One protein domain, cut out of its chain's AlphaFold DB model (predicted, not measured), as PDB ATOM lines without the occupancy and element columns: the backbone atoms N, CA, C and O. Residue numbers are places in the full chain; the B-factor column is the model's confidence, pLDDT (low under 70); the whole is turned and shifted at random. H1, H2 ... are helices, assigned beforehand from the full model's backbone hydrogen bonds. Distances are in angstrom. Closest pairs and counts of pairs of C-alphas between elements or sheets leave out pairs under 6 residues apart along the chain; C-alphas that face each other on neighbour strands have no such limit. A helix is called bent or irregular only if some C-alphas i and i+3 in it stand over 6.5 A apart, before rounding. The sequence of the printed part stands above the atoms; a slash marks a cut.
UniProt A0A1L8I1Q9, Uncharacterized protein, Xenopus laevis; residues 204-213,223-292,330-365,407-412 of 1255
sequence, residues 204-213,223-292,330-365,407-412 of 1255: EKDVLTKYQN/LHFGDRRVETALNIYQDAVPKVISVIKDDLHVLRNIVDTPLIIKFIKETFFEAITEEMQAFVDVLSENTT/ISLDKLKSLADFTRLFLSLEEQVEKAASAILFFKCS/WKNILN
ATOM      1  N   GLU A 204      96.327 142.038 131.042       75.75
ATOM      2  CA  GLU A 204      96.995 140.857 130.470       75.75
ATOM      3  C   GLU A 204      97.706 139.981 131.513       75.75
ATOM      4  O   GLU A 204      97.546 138.762 131.522       75.75
ATOM      5  N   LYS A 205      98.423 140.594 132.464       76.19
ATOM      6  CA  LYS A 205      99.131 139.869 133.534       76.19
ATOM      7  C   LYS A 205      98.182 139.075 134.441       76.19
ATOM      8  O   LYS A 205      98.496 137.947 134.823       76.19
ATOM      9  N   ASP A 206      97.019 139.630 134.766       79.06
ATOM     10  CA  ASP A 206      96.041 138.987 135.651       79.06
ATOM     11  C   ASP A 206      95.302 137.852 134.927       79.06
ATOM     12  O   ASP A 206      95.010 136.808 135.515       79.06
ATOM     13  N   VAL A 207      95.040 138.026 133.629       82.00
ATOM     14  CA  VAL A 207      94.432 136.988 132.785       82.00
ATOM     15  C   VAL A 207      95.392 135.816 132.601       82.00
ATOM     16  O   VAL A 207      94.995 134.672 132.825       82.00
ATOM     17  N   LEU A 208      96.659 136.081 132.266       82.31
ATOM     18  CA  LEU A 208      97.665 135.035 132.067       82.31
ATOM     19  C   LEU A 208      97.958 134.264 133.353       82.31
ATOM     20  O   LEU A 208      97.976 133.037 133.321       82.31
ATOM     21  N   THR A 209      98.092 134.944 134.495       83.81
ATOM     22  CA  THR A 209      98.267 134.261 135.790       83.81
ATOM     23  C   THR A 209      97.047 133.414 136.151       83.81
ATOM     24  O   THR A 209      97.187 132.310 136.683       83.81
ATOM     25  N   LYS A 210      95.823 133.866 135.847       83.38
ATOM     26  CA  LYS A 210      94.624 133.056 136.090       83.38
ATOM     27  C   LYS A 210      94.541 131.854 135.150       83.38
ATOM     28  O   LYS A 210      94.177 130.774 135.609       83.38
ATOM     29  N   TYR A 211      94.896 132.027 133.879       84.88
ATOM     30  CA  TYR A 211      94.940 130.948 132.894       84.88
ATOM     31  C   TYR A 211      95.998 129.898 133.247       84.88
ATOM     32  O   TYR A 211      95.692 128.708 133.279       84.88
ATOM     33  N   GLN A 212      97.193 130.343 133.638       84.12
ATOM     34  CA  GLN A 212      98.270 129.502 134.154       84.12
ATOM     35  C   GLN A 212      97.802 128.641 135.331       84.12
ATOM     36  O   GLN A 212      97.995 127.433 135.310       84.12
ATOM     37  N   ASN A 213      97.103 129.221 136.314       85.19
ATOM     38  CA  ASN A 213      96.566 128.462 137.451       85.19
ATOM     39  C   ASN A 213      95.542 127.386 137.027       85.19
ATOM     40  O   ASN A 213      95.491 126.304 137.617       85.19
ATOM     41  N   LEU A 223      99.087 114.315 136.013       68.62
ATOM     42  CA  LEU A 223     100.404 113.835 136.430       68.62
ATOM     43  C   LEU A 223     100.486 113.384 137.897       68.62
ATOM     44  O   LEU A 223     101.479 112.760 138.243       68.62
ATOM     45  N   HIS A 224      99.471 113.628 138.740       67.62
ATOM     46  CA  HIS A 224      99.576 113.420 140.190       67.62
ATOM     47  C   HIS A 224     100.002 111.995 140.585       67.62
ATOM     48  O   HIS A 224      99.223 111.035 140.534       67.62
ATOM     49  N   PHE A 225     101.236 111.898 141.073       60.41
ATOM     50  CA  PHE A 225     101.927 110.654 141.406       60.41
ATOM     51  C   PHE A 225     101.667 110.097 142.818       60.41
ATOM     52  O   PHE A 225     102.158 109.017 143.132       60.41
ATOM     53  N   GLY A 226     100.886 110.781 143.665       55.09
ATOM     54  CA  GLY A 226     100.842 110.561 145.123       55.09
ATOM     55  C   GLY A 226     101.034 109.115 145.618       55.09
ATOM     56  O   GLY A 226     100.290 108.238 145.197       55.09
ATOM     57  N   ASP A 227     102.007 108.897 146.515       53.81
ATOM     58  CA  ASP A 227     102.311 107.692 147.328       53.81
ATOM     59  C   ASP A 227     102.140 106.306 146.654       53.81
ATOM     60  O   ASP A 227     101.799 105.301 147.287       53.81
ATOM     61  N   ARG A 228     102.335 106.225 145.332       58.44
ATOM     62  CA  ARG A 228     102.046 105.028 144.523       58.44
ATOM     63  C   ARG A 228     103.301 104.239 144.161       58.44
ATOM     64  O   ARG A 228     104.414 104.746 144.087       58.44
ATOM     65  N   ARG A 229     103.102 102.946 143.887       61.50
ATOM     66  CA  ARG A 229     104.165 102.036 143.435       61.50
ATOM     67  C   ARG A 229     104.680 102.449 142.050       61.50
ATOM     68  O   ARG A 229     103.893 102.800 141.170       61.50
ATOM     69  N   VAL A 230     105.987 102.297 141.842       63.19
ATOM     70  CA  VAL A 230     106.728 102.636 140.606       63.19
ATOM     71  C   VAL A 230     106.075 102.065 139.333       63.19
ATOM     72  O   VAL A 230     105.934 102.772 138.340       63.19
ATOM     73  N   GLU A 231     105.595 100.817 139.372       61.38
ATOM     74  CA  GLU A 231     104.958 100.147 138.221       61.38
ATOM     75  C   GLU A 231     103.619 100.781 137.815       61.38
ATOM     76  O   GLU A 231     103.326 100.926 136.630       61.38
ATOM     77  N   THR A 232     102.800 101.195 138.787       65.94
ATOM     78  CA  THR A 232     101.516 101.856 138.500       65.94
ATOM     79  C   THR A 232     101.702 103.259 137.941       65.94
ATOM     80  O   THR A 232     100.853 103.730 137.191       65.94
ATOM     81  N   ALA A 233     102.812 103.913 138.273       68.25
ATOM     82  CA  ALA A 233     103.109 105.247 137.792       68.25
ATOM     83  C   ALA A 233     103.468 105.257 136.308       68.25
ATOM     84  O   ALA A 233     102.878 106.025 135.556       68.25
ATOM     85  N   LEU A 234     104.357 104.366 135.857       69.94
ATOM     86  CA  LEU A 234     104.784 104.301 134.453       69.94
ATOM     87  C   LEU A 234     103.608 104.208 133.470       69.94
ATOM     88  O   LEU A 234     103.596 104.936 132.481       69.94
ATOM     89  N   ASN A 235     102.595 103.391 133.769       73.31
ATOM     90  CA  ASN A 235     101.396 103.278 132.929       73.31
ATOM     91  C   ASN A 235     100.581 104.581 132.902       73.31
ATOM     92  O   ASN A 235     100.128 105.006 131.843       73.31
ATOM     93  N   ILE A 236     100.440 105.253 134.049       73.62
ATOM     94  CA  ILE A 236      99.728 106.537 134.136       73.62
ATOM     95  C   ILE A 236     100.450 107.603 133.304       73.62
ATOM     96  O   ILE A 236      99.797 108.325 132.557       73.62
ATOM     97  N   TYR A 237     101.784 107.676 133.360       74.50
ATOM     98  CA  TYR A 237     102.541 108.632 132.544       74.50
ATOM     99  C   TYR A 237     102.547 108.275 131.058       74.50
ATOM    100  O   TYR A 237     102.470 109.182 130.234       74.50
ATOM    101  N   GLN A 238     102.584 106.992 130.692       77.81
ATOM    102  CA  GLN A 238     102.424 106.576 129.292       77.81
ATOM    103  C   GLN A 238     101.093 107.067 128.702       77.81
ATOM    104  O   GLN A 238     101.068 107.510 127.554       77.81
ATOM    105  N   ASP A 239     100.026 107.089 129.505       78.00
ATOM    106  CA  ASP A 239      98.714 107.605 129.103       78.00
ATOM    107  C   ASP A 239      98.591 109.139 129.216       78.00
ATOM    108  O   ASP A 239      97.830 109.766 128.469       78.00
ATOM    109  N   ALA A 240      99.297 109.762 130.165       79.81
ATOM    110  CA  ALA A 240      99.205 111.193 130.457       79.81
ATOM    111  C   ALA A 240     100.111 112.055 129.565       79.81
ATOM    112  O   ALA A 240      99.690 113.126 129.132       79.81
ATOM    113  N   VAL A 241     101.325 111.599 129.241       79.94
ATOM    114  CA  VAL A 241     102.310 112.357 128.447       79.94
ATOM    115  C   VAL A 241     101.755 112.792 127.083       79.94
ATOM    116  O   VAL A 241     101.861 113.980 126.773       79.94
ATOM    117  N   PRO A 242     101.081 111.933 126.288       80.00
ATOM    118  CA  PRO A 242     100.461 112.365 125.034       80.00
ATOM    119  C   PRO A 242      99.401 113.462 125.224       80.00
ATOM    120  O   PRO A 242      99.316 114.370 124.400       80.00
ATOM    121  N   LYS A 243      98.631 113.412 126.323       81.94
ATOM    122  CA  LYS A 243      97.609 114.419 126.661       81.94
ATOM    123  C   LYS A 243      98.239 115.746 127.079       81.94
ATOM    124  O   LYS A 243      97.761 116.805 126.696       81.94
ATOM    125  N   VAL A 244      99.336 115.705 127.834       82.44
ATOM    126  CA  VAL A 244     100.095 116.914 128.187       82.44
ATOM    127  C   VAL A 244     100.714 117.537 126.934       82.44
ATOM    128  O   VAL A 244     100.603 118.745 126.744       82.44
ATOM    129  N   ILE A 245     101.282 116.732 126.029       81.06
ATOM    130  CA  ILE A 245     101.823 117.219 124.749       81.06
ATOM    131  C   ILE A 245     100.724 117.863 123.896       81.06
ATOM    132  O   ILE A 245     100.969 118.910 123.298       81.06
ATOM    133  N   SER A 246      99.516 117.286 123.834       82.38
ATOM    134  CA  SER A 246      98.408 117.911 123.102       82.38
ATOM    135  C   SER A 246      97.977 119.233 123.734       82.38
ATOM    136  O   SER A 246      97.820 120.207 123.012       82.38
ATOM    137  N   VAL A 247      97.882 119.313 125.067       83.88
ATOM    138  CA  VAL A 247      97.541 120.569 125.761       83.88
ATOM    139  C   VAL A 247      98.608 121.644 125.529       83.88
ATOM    140  O   VAL A 247      98.258 122.784 125.243       83.88
ATOM    141  N   ILE A 248      99.901 121.293 125.572       84.62
ATOM    142  CA  ILE A 248     100.996 122.232 125.269       84.62
ATOM    143  C   ILE A 248     100.906 122.726 123.820       84.62
ATOM    144  O   ILE A 248     101.107 123.912 123.569       84.62
ATOM    145  N   LYS A 249     100.590 121.843 122.861       82.19
ATOM    146  CA  LYS A 249     100.373 122.229 121.457       82.19
ATOM    147  C   LYS A 249      99.189 123.186 121.318       82.19
ATOM    148  O   LYS A 249      99.336 124.226 120.681       82.19
ATOM    149  N   ASP A 250      98.057 122.870 121.940       83.25
ATOM    150  CA  ASP A 250      96.866 123.721 121.919       83.25
ATOM    151  C   ASP A 250      97.162 125.097 122.534       83.25
ATOM    152  O   ASP A 250      96.843 126.121 121.935       83.25
ATOM    153  N   ASP A 251      97.836 125.144 123.686       84.00
ATOM    154  CA  ASP A 251      98.193 126.394 124.363       84.00
ATOM    155  C   ASP A 251      99.222 127.213 123.572       84.00
ATOM    156  O   ASP A 251      99.109 128.438 123.520       84.00
ATOM    157  N   LEU A 252     100.176 126.568 122.888       81.38
ATOM    158  CA  LEU A 252     101.069 127.231 121.931       81.38
ATOM    159  C   LEU A 252     100.275 127.904 120.801       81.38
ATOM    160  O   LEU A 252     100.571 129.048 120.450       81.38
ATOM    161  N   HIS A 253      99.256 127.232 120.255       80.19
ATOM    162  CA  HIS A 253      98.382 127.796 119.223       80.19
ATOM    163  C   HIS A 253      97.509 128.945 119.745       80.19
ATOM    164  O   HIS A 253      97.396 129.974 119.078       80.19
ATOM    165  N   VAL A 254      96.925 128.800 120.937       81.75
ATOM    166  CA  VAL A 254      96.077 129.824 121.565       81.75
ATOM    167  C   VAL A 254      96.892 131.078 121.901       81.75
ATOM    168  O   VAL A 254      96.506 132.190 121.544       81.75
ATOM    169  N   LEU A 255      98.045 130.915 122.558       80.88
ATOM    170  CA  LEU A 255      98.867 132.037 123.020       80.88
ATOM    171  C   LEU A 255      99.583 132.760 121.879       80.88
ATOM    172  O   LEU A 255      99.828 133.963 121.995       80.88
ATOM    173  N   ARG A 256      99.866 132.075 120.761       77.81
ATOM    174  CA  ARG A 256     100.469 132.682 119.563       77.81
ATOM    175  C   ARG A 256      99.730 133.949 119.122       77.81
ATOM    176  O   ARG A 256     100.387 134.922 118.749       77.81
ATOM    177  N   ASN A 257      98.400 133.944 119.196       69.81
ATOM    178  CA  ASN A 257      97.545 135.033 118.715       69.81
ATOM    179  C   ASN A 257      97.313 136.144 119.751       69.81
ATOM    180  O   ASN A 257      96.676 137.143 119.433       69.81
ATOM    181  N   ILE A 258      97.782 135.961 120.988       69.88
ATOM    182  CA  ILE A 258      97.419 136.811 122.129       69.88
ATOM    183  C   ILE A 258      98.648 137.504 122.731       69.88
ATOM    184  O   ILE A 258      98.552 138.657 123.133       69.88
ATOM    185  N   VAL A 259      99.796 136.817 122.792       74.44
ATOM    186  CA  VAL A 259     100.955 137.221 123.607       74.44
ATOM    187  C   VAL A 259     102.259 137.182 122.797       74.44
ATOM    188  O   VAL A 259     102.404 136.396 121.857       74.44
ATOM    189  N   ASP A 260     103.247 138.004 123.157       71.69
ATOM    190  CA  ASP A 260     104.587 137.988 122.555       71.69
ATOM    191  C   ASP A 260     105.381 136.703 122.854       71.69
ATOM    192  O   ASP A 260     105.315 136.130 123.943       71.69
ATOM    193  N   THR A 261     106.225 136.282 121.905       71.94
ATOM    194  CA  THR A 261     107.034 135.047 121.964       71.94
ATOM    195  C   THR A 261     107.799 134.822 123.285       71.94
ATOM    196  O   THR A 261     107.757 133.699 123.795       71.94
ATOM    197  N   PRO A 262     108.461 135.823 123.910       75.50
ATOM    198  CA  PRO A 262     109.191 135.618 125.167       75.50
ATOM    199  C   PRO A 262     108.265 135.273 126.340       75.50
ATOM    200  O   PRO A 262     108.619 134.477 127.211       75.50
ATOM    201  N   LEU A 263     107.070 135.866 126.356       76.88
ATOM    202  CA  LEU A 263     106.059 135.638 127.381       76.88
ATOM    203  C   LEU A 263     105.374 134.275 127.193       76.88
ATOM    204  O   LEU A 263     105.063 133.633 128.190       76.88
ATOM    205  N   ILE A 264     105.239 133.781 125.954       80.56
ATOM    206  CA  ILE A 264     104.787 132.405 125.670       80.56
ATOM    207  C   ILE A 264     105.783 131.384 126.231       80.56
ATOM    208  O   ILE A 264     105.394 130.447 126.926       80.56
ATOM    209  N   ILE A 265     107.080 131.578 125.971       77.88
ATOM    210  CA  ILE A 265     108.132 130.682 126.478       77.88
ATOM    211  C   ILE A 265     108.139 130.681 128.008       77.88
ATOM    212  O   ILE A 265     108.227 129.619 128.628       77.88
ATOM    213  N   LYS A 266     108.005 131.866 128.619       83.31
ATOM    214  CA  LYS A 266     107.889 132.012 130.072       83.31
ATOM    215  C   LYS A 266     106.654 131.282 130.609       83.31
ATOM    216  O   LYS A 266     106.789 130.506 131.550       83.31
ATOM    217  N   PHE A 267     105.493 131.468 129.980       84.88
ATOM    218  CA  PHE A 267     104.246 130.805 130.359       84.88
ATOM    219  C   PHE A 267     104.385 129.280 130.326       84.88
ATOM    220  O   PHE A 267     104.067 128.618 131.307       84.88
ATOM    221  N   ILE A 268     104.904 128.708 129.235       84.81
ATOM    222  CA  ILE A 268     105.041 127.248 129.097       84.81
ATOM    223  C   ILE A 268     105.995 126.685 130.148       84.81
ATOM    224  O   ILE A 268     105.711 125.648 130.752       84.81
ATOM    225  N   LYS A 269     107.097 127.393 130.407       83.12
ATOM    226  CA  LYS A 269     108.063 127.001 131.430       83.12
ATOM    227  C   LYS A 269     107.422 126.936 132.821       83.12
ATOM    228  O   LYS A 269     107.510 125.896 133.467       83.12
ATOM    229  N   GLU A 270     106.774 128.016 133.253       82.94
ATOM    230  CA  GLU A 270     106.185 128.132 134.599       82.94
ATOM    231  C   GLU A 270     104.898 127.296 134.758       82.94
ATOM    232  O   GLU A 270     104.488 126.965 135.869       82.94
ATOM    233  N   THR A 271     104.220 126.946 133.661       82.56
ATOM    234  CA  THR A 271     102.973 126.161 133.706       82.56
ATOM    235  C   THR A 271     103.235 124.658 133.649       82.56
ATOM    236  O   THR A 271     102.651 123.906 134.425       82.56
ATOM    237  N   PHE A 272     104.099 124.211 132.732       83.88
ATOM    238  CA  PHE A 272     104.266 122.789 132.419       83.88
ATOM    239  C   PHE A 272     105.619 122.240 132.863       83.88
ATOM    240  O   PHE A 272     105.672 121.178 133.476       83.88
ATOM    241  N   PHE A 273     106.723 122.929 132.562       84.25
ATOM    242  CA  PHE A 273     108.058 122.361 132.787       84.25
ATOM    243  C   PHE A 273     108.437 122.287 134.265       84.25
ATOM    244  O   PHE A 273     109.122 121.345 134.658       84.25
ATOM    245  N   GLU A 274     107.990 123.243 135.080       84.31
ATOM    246  CA  GLU A 274     108.179 123.193 136.535       84.31
ATOM    247  C   GLU A 274     107.409 122.019 137.151       84.31
ATOM    248  O   GLU A 274     108.022 121.211 137.840       84.31
ATOM    249  N   ALA A 275     106.140 121.815 136.780       81.19
ATOM    250  CA  ALA A 275     105.352 120.660 137.226       81.19
ATOM    251  C   ALA A 275     105.976 119.317 136.790       81.19
ATOM    252  O   ALA A 275     106.124 118.401 137.589       81.19
ATOM    253  N   ILE A 276     106.425 119.211 135.536       81.19
ATOM    254  CA  ILE A 276     107.172 118.051 135.007       81.19
ATOM    255  C   ILE A 276     108.450 117.790 135.823       81.19
ATOM    256  O   ILE A 276     108.807 116.639 136.076       81.19
ATOM    257  N   THR A 277     109.144 118.852 136.232       83.31
ATOM    258  CA  THR A 277     110.355 118.764 137.055       83.31
ATOM    259  C   THR A 277     110.007 118.280 138.468       83.31
ATOM    260  O   THR A 277     110.641 117.354 138.960       83.31
ATOM    261  N   GLU A 278     108.966 118.818 139.103       82.75
ATOM    262  CA  GLU A 278     108.500 118.366 140.424       82.75
ATOM    263  C   GLU A 278     108.090 116.885 140.429       82.75
ATOM    264  O   GLU A 278     108.453 116.144 141.341       82.75
ATOM    265  N   GLU A 279     107.418 116.417 139.377       78.00
ATOM    266  CA  GLU A 279     107.020 115.011 139.228       78.00
ATOM    267  C   GLU A 279     108.229 114.076 139.049       78.00
ATOM    268  O   GLU A 279     108.290 112.998 139.645       78.00
ATOM    269  N   MET A 280     109.252 114.506 138.300       79.44
ATOM    270  CA  MET A 280     110.523 113.776 138.216       79.44
ATOM    271  C   MET A 280     111.225 113.701 139.579       79.44
ATOM    272  O   MET A 280     111.805 112.668 139.912       79.44
ATOM    273  N   GLN A 281     111.149 114.760 140.389       83.06
ATOM    274  CA  GLN A 281     111.730 114.775 141.731       83.06
ATOM    275  C   GLN A 281     110.985 113.803 142.651       83.06
ATOM    276  O   GLN A 281     111.624 112.958 143.270       83.06
ATOM    277  N   ALA A 282     109.650 113.838 142.659       79.12
ATOM    278  CA  ALA A 282     108.821 112.924 143.446       79.12
ATOM    279  C   ALA A 282     109.071 111.449 143.081       79.12
ATOM    280  O   ALA A 282     109.160 110.586 143.958       79.12
ATOM    281  N   PHE A 283     109.244 111.152 141.790       78.12
ATOM    282  CA  PHE A 283     109.596 109.812 141.326       78.12
ATOM    283  C   PHE A 283     110.970 109.359 141.843       78.12
ATOM    284  O   PHE A 283     111.116 108.238 142.342       78.12
ATOM    285  N   VAL A 284     111.981 110.228 141.753       78.50
ATOM    286  CA  VAL A 284     113.333 109.954 142.259       78.50
ATOM    287  C   VAL A 284     113.339 109.771 143.780       78.50
ATOM    288  O   VAL A 284     113.995 108.851 144.281       78.50
ATOM    289  N   ASP A 285     112.555 110.563 144.506       79.00
ATOM    290  CA  ASP A 285     112.415 110.456 145.957       79.00
ATOM    291  C   ASP A 285     111.799 109.101 146.349       79.00
ATOM    292  O   ASP A 285     112.381 108.380 147.165       79.00
ATOM    293  N   VAL A 286     110.733 108.651 145.674       75.81
ATOM    294  CA  VAL A 286     110.126 107.319 145.897       75.81
ATOM    295  C   VAL A 286     111.066 106.165 145.534       75.81
ATOM    296  O   VAL A 286     111.058 105.113 146.190       75.81
ATOM    297  N   LEU A 287     111.917 106.326 144.516       70.56
ATOM    298  CA  LEU A 287     112.962 105.342 144.220       70.56
ATOM    299  C   LEU A 287     113.981 105.233 145.366       70.56
ATOM    300  O   LEU A 287     114.447 104.121 145.657       70.56
ATOM    301  N   SER A 288     114.283 106.356 146.026       67.06
ATOM    302  CA  SER A 288     115.241 106.450 147.129       67.06
ATOM    303  C   SER A 288     114.683 105.932 148.468       67.06
ATOM    304  O   SER A 288     115.358 105.152 149.141       67.06
ATOM    305  N   GLU A 289     113.434 106.238 148.833       64.31
ATOM    306  CA  GLU A 289     112.842 105.854 150.129       64.31
ATOM    307  C   GLU A 289     112.635 104.337 150.260       64.31
ATOM    308  O   GLU A 289     113.015 103.731 151.269       64.31
ATOM    309  N   ASN A 290     112.192 103.685 149.180       51.97
ATOM    310  CA  ASN A 290     111.970 102.235 149.102       51.97
ATOM    311  C   ASN A 290     113.253 101.378 149.218       51.97
ATOM    312  O   ASN A 290     113.194 100.157 149.057       51.97
ATOM    313  N   THR A 291     114.433 101.976 149.414       47.03
ATOM    314  CA  THR A 291     115.686 101.240 149.686       47.03
ATOM    315  C   THR A 291     116.030 101.148 151.173       47.03
ATOM    316  O   THR A 291     116.798 100.271 151.565       47.03
ATOM    317  N   THR A 292     115.431 101.982 152.027       43.72
ATOM    318  CA  THR A 292     115.755 102.008 153.464       43.72
ATOM    319  C   THR A 292     115.020 100.931 154.273       43.72
ATOM    320  O   THR A 292     115.578 100.398 155.237       43.72
ATOM    321  N   ILE A 330     120.749 100.820 143.944       74.62
ATOM    322  CA  ILE A 330     119.598 100.808 143.033       74.62
ATOM    323  C   ILE A 330     119.617  99.486 142.263       74.62
ATOM    324  O   ILE A 330     120.587  99.195 141.571       74.62
ATOM    325  N   SER A 331     118.548  98.693 142.376       77.88
ATOM    326  CA  SER A 331     118.409  97.442 141.622       77.88
ATOM    327  C   SER A 331     118.165  97.688 140.130       77.88
ATOM    328  O   SER A 331     117.648  98.738 139.739       77.88
ATOM    329  N   LEU A 332     118.453  96.690 139.289       75.19
ATOM    330  CA  LEU A 332     118.210  96.759 137.843       75.19
ATOM    331  C   LEU A 332     116.765  97.140 137.480       75.19
ATOM    332  O   LEU A 332     116.566  98.003 136.633       75.19
ATOM    333  N   ASP A 333     115.757  96.531 138.106       76.44
ATOM    334  CA  ASP A 333     114.349  96.808 137.768       76.44
ATOM    335  C   ASP A 333     113.973  98.271 138.042       76.44
ATOM    336  O   ASP A 333     113.194  98.885 137.307       76.44
ATOM    337  N   LYS A 334     114.596  98.872 139.064       77.50
ATOM    338  CA  LYS A 334     114.465 100.301 139.363       77.50
ATOM    339  C   LYS A 334     115.218 101.164 138.347       77.50
ATOM    340  O   LYS A 334     114.690 102.198 137.950       77.50
ATOM    341  N   LEU A 335     116.398 100.740 137.882       81.19
ATOM    342  CA  LEU A 335     117.129 101.417 136.799       81.19
ATOM    343  C   LEU A 335     116.355 101.386 135.478       81.19
ATOM    344  O   LEU A 335     116.272 102.408 134.804       81.19
ATOM    345  N   LYS A 336     115.742 100.249 135.135       81.38
ATOM    346  CA  LYS A 336     114.860 100.118 133.969       81.38
ATOM    347  C   LYS A 336     113.648 101.024 134.087       81.38
ATOM    348  O   LYS A 336     113.350 101.756 133.155       81.38
ATOM    349  N   SER A 337     113.013 101.046 135.258       80.50
ATOM    350  CA  SER A 337     111.888 101.948 135.520       80.50
ATOM    351  C   SER A 337     112.290 103.418 135.359       80.50
ATOM    352  O   SER A 337     111.558 104.190 134.748       80.50
ATOM    353  N   LEU A 338     113.478 103.803 135.843       84.00
ATOM    354  CA  LEU A 338     114.038 105.142 135.649       84.00
ATOM    355  C   LEU A 338     114.352 105.434 134.175       84.00
ATOM    356  O   LEU A 338     114.092 106.540 133.708       84.00
ATOM    357  N   ALA A 339     114.886 104.467 133.428       83.62
ATOM    358  CA  ALA A 339     115.190 104.618 132.009       83.62
ATOM    359  C   ALA A 339     113.919 104.728 131.150       83.62
ATOM    360  O   ALA A 339     113.848 105.597 130.283       83.62
ATOM    361  N   ASP A 340     112.894 103.921 131.426       81.06
ATOM    362  CA  ASP A 340     111.584 104.014 130.779       81.06
ATOM    363  C   ASP A 340     110.897 105.344 131.077       81.06
ATOM    364  O   ASP A 340     110.335 105.963 130.174       81.06
ATOM    365  N   PHE A 341     110.996 105.817 132.318       81.50
ATOM    366  CA  PHE A 341     110.509 107.137 132.688       81.50
ATOM    367  C   PHE A 341     111.263 108.217 131.906       81.50
ATOM    368  O   PHE A 341     110.650 108.992 131.180       81.50
ATOM    369  N   THR A 342     112.598 108.188 131.923       83.44
ATOM    370  CA  THR A 342     113.468 109.120 131.183       83.44
ATOM    371  C   THR A 342     113.160 109.140 129.680       83.44
ATOM    372  O   THR A 342     113.123 110.207 129.068       83.44
ATOM    373  N   ARG A 343     112.869 107.980 129.080       84.69
ATOM    374  CA  ARG A 343     112.459 107.854 127.674       84.69
ATOM    375  C   ARG A 343     111.186 108.647 127.364       84.69
ATOM    376  O   ARG A 343     111.108 109.257 126.299       84.69
ATOM    377  N   LEU A 344     110.208 108.662 128.274       82.56
ATOM    378  CA  LEU A 344     108.977 109.440 128.105       82.56
ATOM    379  C   LEU A 344     109.252 110.949 128.119       82.56
ATOM    380  O   LEU A 344     108.717 111.661 127.272       82.56
ATOM    381  N   PHE A 345     110.123 111.435 129.013       82.31
ATOM    382  CA  PHE A 345     110.488 112.859 129.066       82.31
ATOM    383  C   PHE A 345     111.322 113.299 127.863       82.31
ATOM    384  O   PHE A 345     111.085 114.383 127.338       82.31
ATOM    385  N   LEU A 346     112.241 112.457 127.379       82.50
ATOM    386  CA  LEU A 346     112.979 112.729 126.140       82.50
ATOM    387  C   LEU A 346     112.037 112.816 124.932       82.50
ATOM    388  O   LEU A 346     112.168 113.724 124.116       82.50
ATOM    389  N   SER A 347     111.045 111.921 124.843       82.81
ATOM    390  CA  SER A 347     110.032 111.995 123.783       82.81
ATOM    391  C   SER A 347     109.161 113.251 123.898       82.81
ATOM    392  O   SER A 347     108.796 113.839 122.880       82.81
ATOM    393  N   LEU A 348     108.842 113.685 125.123       83.56
ATOM    394  CA  LEU A 348     108.122 114.934 125.366       83.56
ATOM    395  C   LEU A 348     108.939 116.147 124.904       83.56
ATOM    396  O   LEU A 348     108.397 116.990 124.197       83.56
ATOM    397  N   GLU A 349     110.224 116.217 125.259       84.75
ATOM    398  CA  GLU A 349     111.150 117.276 124.832       84.75
ATOM    399  C   GLU A 349     111.216 117.373 123.301       84.75
ATOM    400  O   GLU A 349     110.898 118.425 122.746       84.75
ATOM    401  N   GLU A 350     111.477 116.258 122.612       83.06
ATOM    402  CA  GLU A 350     111.556 116.209 121.146       83.06
ATOM    403  C   GLU A 350     110.244 116.656 120.473       83.06
ATOM    404  O   GLU A 350     110.242 117.450 119.528       83.06
ATOM    405  N   GLN A 351     109.095 116.181 120.965       79.94
ATOM    406  CA  GLN A 351     107.797 116.532 120.384       79.94
ATOM    407  C   GLN A 351     107.394 117.987 120.646       79.94
ATOM    408  O   GLN A 351     106.764 118.599 119.778       79.94
ATOM    409  N   VAL A 352     107.729 118.539 121.816       82.12
ATOM    410  CA  VAL A 352     107.459 119.943 122.156       82.12
ATOM    411  C   VAL A 352     108.365 120.867 121.346       82.12
ATOM    412  O   VAL A 352     107.869 121.841 120.786       82.12
ATOM    413  N   GLU A 353     109.652 120.549 121.198       82.06
ATOM    414  CA  GLU A 353     110.574 121.322 120.356       82.06
ATOM    415  C   GLU A 353     110.176 121.287 118.876       82.06
ATOM    416  O   GLU A 353     110.163 122.324 118.204       82.06
ATOM    417  N   LYS A 354     109.761 120.122 118.364       80.69
ATOM    418  CA  LYS A 354     109.236 119.996 116.997       80.69
ATOM    419  C   LYS A 354     107.950 120.802 116.794       80.69
ATOM    420  O   LYS A 354     107.778 121.444 115.762       80.69
ATOM    421  N   ALA A 355     107.043 120.794 117.771       77.44
ATOM    422  CA  ALA A 355     105.814 121.580 117.701       77.44
ATOM    423  C   ALA A 355     106.095 123.085 117.775       77.44
ATOM    424  O   ALA A 355     105.549 123.866 117.002       77.44
ATOM    425  N   ALA A 356     106.973 123.502 118.681       77.38
ATOM    426  CA  ALA A 356     107.296 124.903 118.861       77.38
ATOM    427  C   ALA A 356     108.096 125.484 117.696       77.38
ATOM    428  O   ALA A 356     107.826 126.617 117.304       77.38
ATOM    429  N   SER A 357     109.024 124.721 117.111       75.12
ATOM    430  CA  SER A 357     109.726 125.145 115.896       75.12
ATOM    431  C   SER A 357     108.743 125.345 114.744       75.12
ATOM    432  O   SER A 357     108.801 126.375 114.083       75.12
ATOM    433  N   ALA A 358     107.756 124.460 114.576       74.31
ATOM    434  CA  ALA A 358     106.701 124.650 113.585       74.31
ATOM    435  C   ALA A 358     105.802 125.868 113.878       74.31
ATOM    436  O   ALA A 358     105.459 126.598 112.958       74.31
ATOM    437  N   ILE A 359     105.411 126.115 115.135       71.69
ATOM    438  CA  ILE A 359     104.397 127.132 115.483       71.69
ATOM    439  C   ILE A 359     104.995 128.540 115.650       71.69
ATOM    440  O   ILE A 359     104.397 129.518 115.191       71.69
ATOM    441  N   LEU A 360     106.156 128.664 116.303       68.75
ATOM    442  CA  LEU A 360     106.785 129.953 116.627       68.75
ATOM    443  C   LEU A 360     107.591 130.535 115.458       68.75
ATOM    444  O   LEU A 360     107.733 131.758 115.377       68.75
ATOM    445  N   PHE A 361     108.080 129.699 114.532       61.34
ATOM    446  CA  PHE A 361     108.816 130.152 113.345       61.34
ATOM    447  C   PHE A 361     107.979 131.101 112.473       61.34
ATOM    448  O   PHE A 361     108.475 132.140 112.038       61.34
ATOM    449  N   PHE A 362     106.678 130.831 112.313       55.16
ATOM    450  CA  PHE A 362     105.795 131.687 111.514       55.16
ATOM    451  C   PHE A 362     105.597 133.096 112.095       55.16
ATOM    452  O   PHE A 362     105.429 134.032 111.322       55.16
ATOM    453  N   LYS A 363     105.676 133.285 113.422       47.53
ATOM    454  CA  LYS A 363     105.537 134.618 114.042       47.53
ATOM    455  C   LYS A 363     106.799 135.481 113.869       47.53
ATOM    456  O   LYS A 363     106.703 136.701 113.806       47.53
ATOM    457  N   CYS A 364     107.986 134.873 113.757       42.66
ATOM    458  CA  CYS A 364     109.240 135.613 113.533       42.66
ATOM    459  C   CYS A 364     109.424 136.083 112.080       42.66
ATOM    460  O   CYS A 364     110.138 137.060 111.852       42.66
ATOM    461  N   SER A 365     108.782 135.420 111.111       40.53
ATOM    462  CA  SER A 365     108.816 135.820 109.696       40.53
ATOM    463  C   SER A 365     108.101 137.159 109.453       40.53
ATOM    464  O   SER A 365     108.603 138.004 108.718       40.53
ATOM    465  N   TRP A 407     114.172 119.186 134.289       82.69
ATOM    466  CA  TRP A 407     114.080 117.842 134.873       82.69
ATOM    467  C   TRP A 407     115.399 117.051 134.829       82.69
ATOM    468  O   TRP A 407     115.665 116.262 135.732       82.69
ATOM    469  N   LYS A 408     116.278 117.307 133.847       82.31
ATOM    470  CA  LYS A 408     117.608 116.671 133.759       82.31
ATOM    471  C   LYS A 408     118.488 116.996 134.973       82.31
ATOM    472  O   LYS A 408     119.253 116.146 135.420       82.31
ATOM    473  N   ASN A 409     118.307 118.171 135.586       81.12
ATOM    474  CA  ASN A 409     119.064 118.568 136.777       81.12
ATOM    475  C   ASN A 409     118.784 117.676 137.992       81.12
ATOM    476  O   ASN A 409     119.630 117.585 138.880       81.12
ATOM    477  N   ILE A 410     117.634 117.000 138.034       80.56
ATOM    478  CA  ILE A 410     117.270 116.090 139.127       80.56
ATOM    479  C   ILE A 410     118.159 114.848 139.105       80.56
ATOM    480  O   ILE A 410     118.564 114.357 140.161       80.56
ATOM    481  N   LEU A 411     118.567 114.394 137.914       79.38
ATOM    482  CA  LEU A 411     119.489 113.267 137.755       79.38
ATOM    483  C   LEU A 411     120.861 113.539 138.390       79.38
ATOM    484  O   LEU A 411     121.541 112.589 138.771       79.38
ATOM    485  N   ASN A 412     121.245 114.808 138.598       78.00
ATOM    486  CA  ASN A 412     122.488 115.153 139.297       78.00
ATOM    487  C   ASN A 412     122.528 114.592 140.729       78.00
ATOM    488  O   ASN A 412     123.593 114.205 141.207       78.00
TER     489      ASN A 412
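This is residues 204 to 213, 223 to 292, 330 to 365 and 407 to 412 of the 1255 residues of an uncharacterized protein of Xenopus laevis (UniProt A0A1L8I1Q9). Three long helices, H2, H3 and H4, run side by side as an elongated three-helix bundle, with H2 and H3 joined as a bent helical hairpin and H4 along H2. Two short helices are added on H3: H1 packs by its last turn on the arm H3a, and H5 packs on the arm H3b, while H3 and H4 come close at few points. The printed part has 122 residues in four pieces, with five named helices in the order H1, H2, H3, H4, H5 and no named strand, and its class is all helix. It is only just compact, close to loose, with a radius of gyration of the C-alphas of 16.4 A, and it spans 52 by 28 by 26 A.

H1 is residues 204 to 213, 14.2 A from first to last C-alpha, beginning at C-alpha 204 at (96.995, 140.857, 130.470). H2, residues 230 to 256, was assigned as one helix by its hydrogen bonds but is bent, with C-alphas 239 and 242 6.5 A apart. Its arms are H2a, residues 230 to 239, 14.9 A long, and H2b, residues 242 to 256, 21.0 A long, at a steep tilt of 45 degrees. H3, residues 261 to 289, was also assigned as one helix by its hydrogen bonds but is bent, with C-alphas 271 and 274 6.6 A apart. Its arms are H3a, residues 261 to 271, 15.3 A long and beginning at (107.034, 135.047, 121.964), and H3b, residues 274 to 289, 22.5 A long, at a shallow tilt of 31 degrees. H4, residues 332 to 365, is the longest helix at 49.1 A. It has a kink of 28 degrees near residue 359, and it is neither bent nor irregular, but only just: C-alphas 359 and 362 are 6.2 A apart. H5, residues 407 to 412, is 9.9 A long and ends at C-alpha 412 at (122.488, 115.153, 139.297).

H3, its arms taken together, is the hub and touches three other helices, H1, H2 and H5. H2b and H3a form a helical hairpin and touch, the closest C-alphas being those of Leu 255 and Ile 264, 6.5 A apart. They run opposite ways at a shallow tilt of 33 degrees, only just short of steep. H2a and H3b only just touch, with 3 pairs of C-alphas within 8 A, the closest being those of Val 230 and Leu 287 at 7.7 A. H1 and H3a also only just touch, with 3 such pairs, the closest being the C-alphas of Gln 212 and Thr 271 at 5.8 A. H5 touches H3b, with the C-alphas of Thr 277 and Trp 407 closest at 4.4 A. H4 touches H2b with residues 348 to 363 alone, the same way at a shallow tilt of 21 degrees; the closest C-alphas are those of Lys 249 and Ala 355, 6.6 A apart. H4 touches H2a with residues 337 to 344 alone, closest at the C-alphas of Leu 234 and Phe 341, 6.6 A. H3b and H4 are close but not clearly touching, opposite ways at a shallow tilt of 7 degrees, with the C-alphas of Leu 287 and Lys 334 closest at 7.2 A. H4 and H5 are near each other, and H1 and H4 are apart. In H1, H2b, H3a and H3b every O i to N i+4 pair is within hydrogen-bond range, against 4 of 6 in H2a, 27 of 30 in H4 and 0 of 2 in H5, where 3 of 3 O i to N i+3 pairs are within range.

The two C-alphas farthest apart are those of Thr 292 and Ser 365, 55.7 A. Three cuts leave out residues 214 to 222, 293 to 329 and 366 to 406, with gaps of 15.2 A, 11.2 A and 31.4 A between the C-alphas on either side. The link from H2 to H3, printed whole, is tight, with 4 residues. The mean pLDDT of the printed part is 76.0, and 25 residues are under 70: residues 223 to 234, 257 to 258, 288 to 292 and 360 to 365.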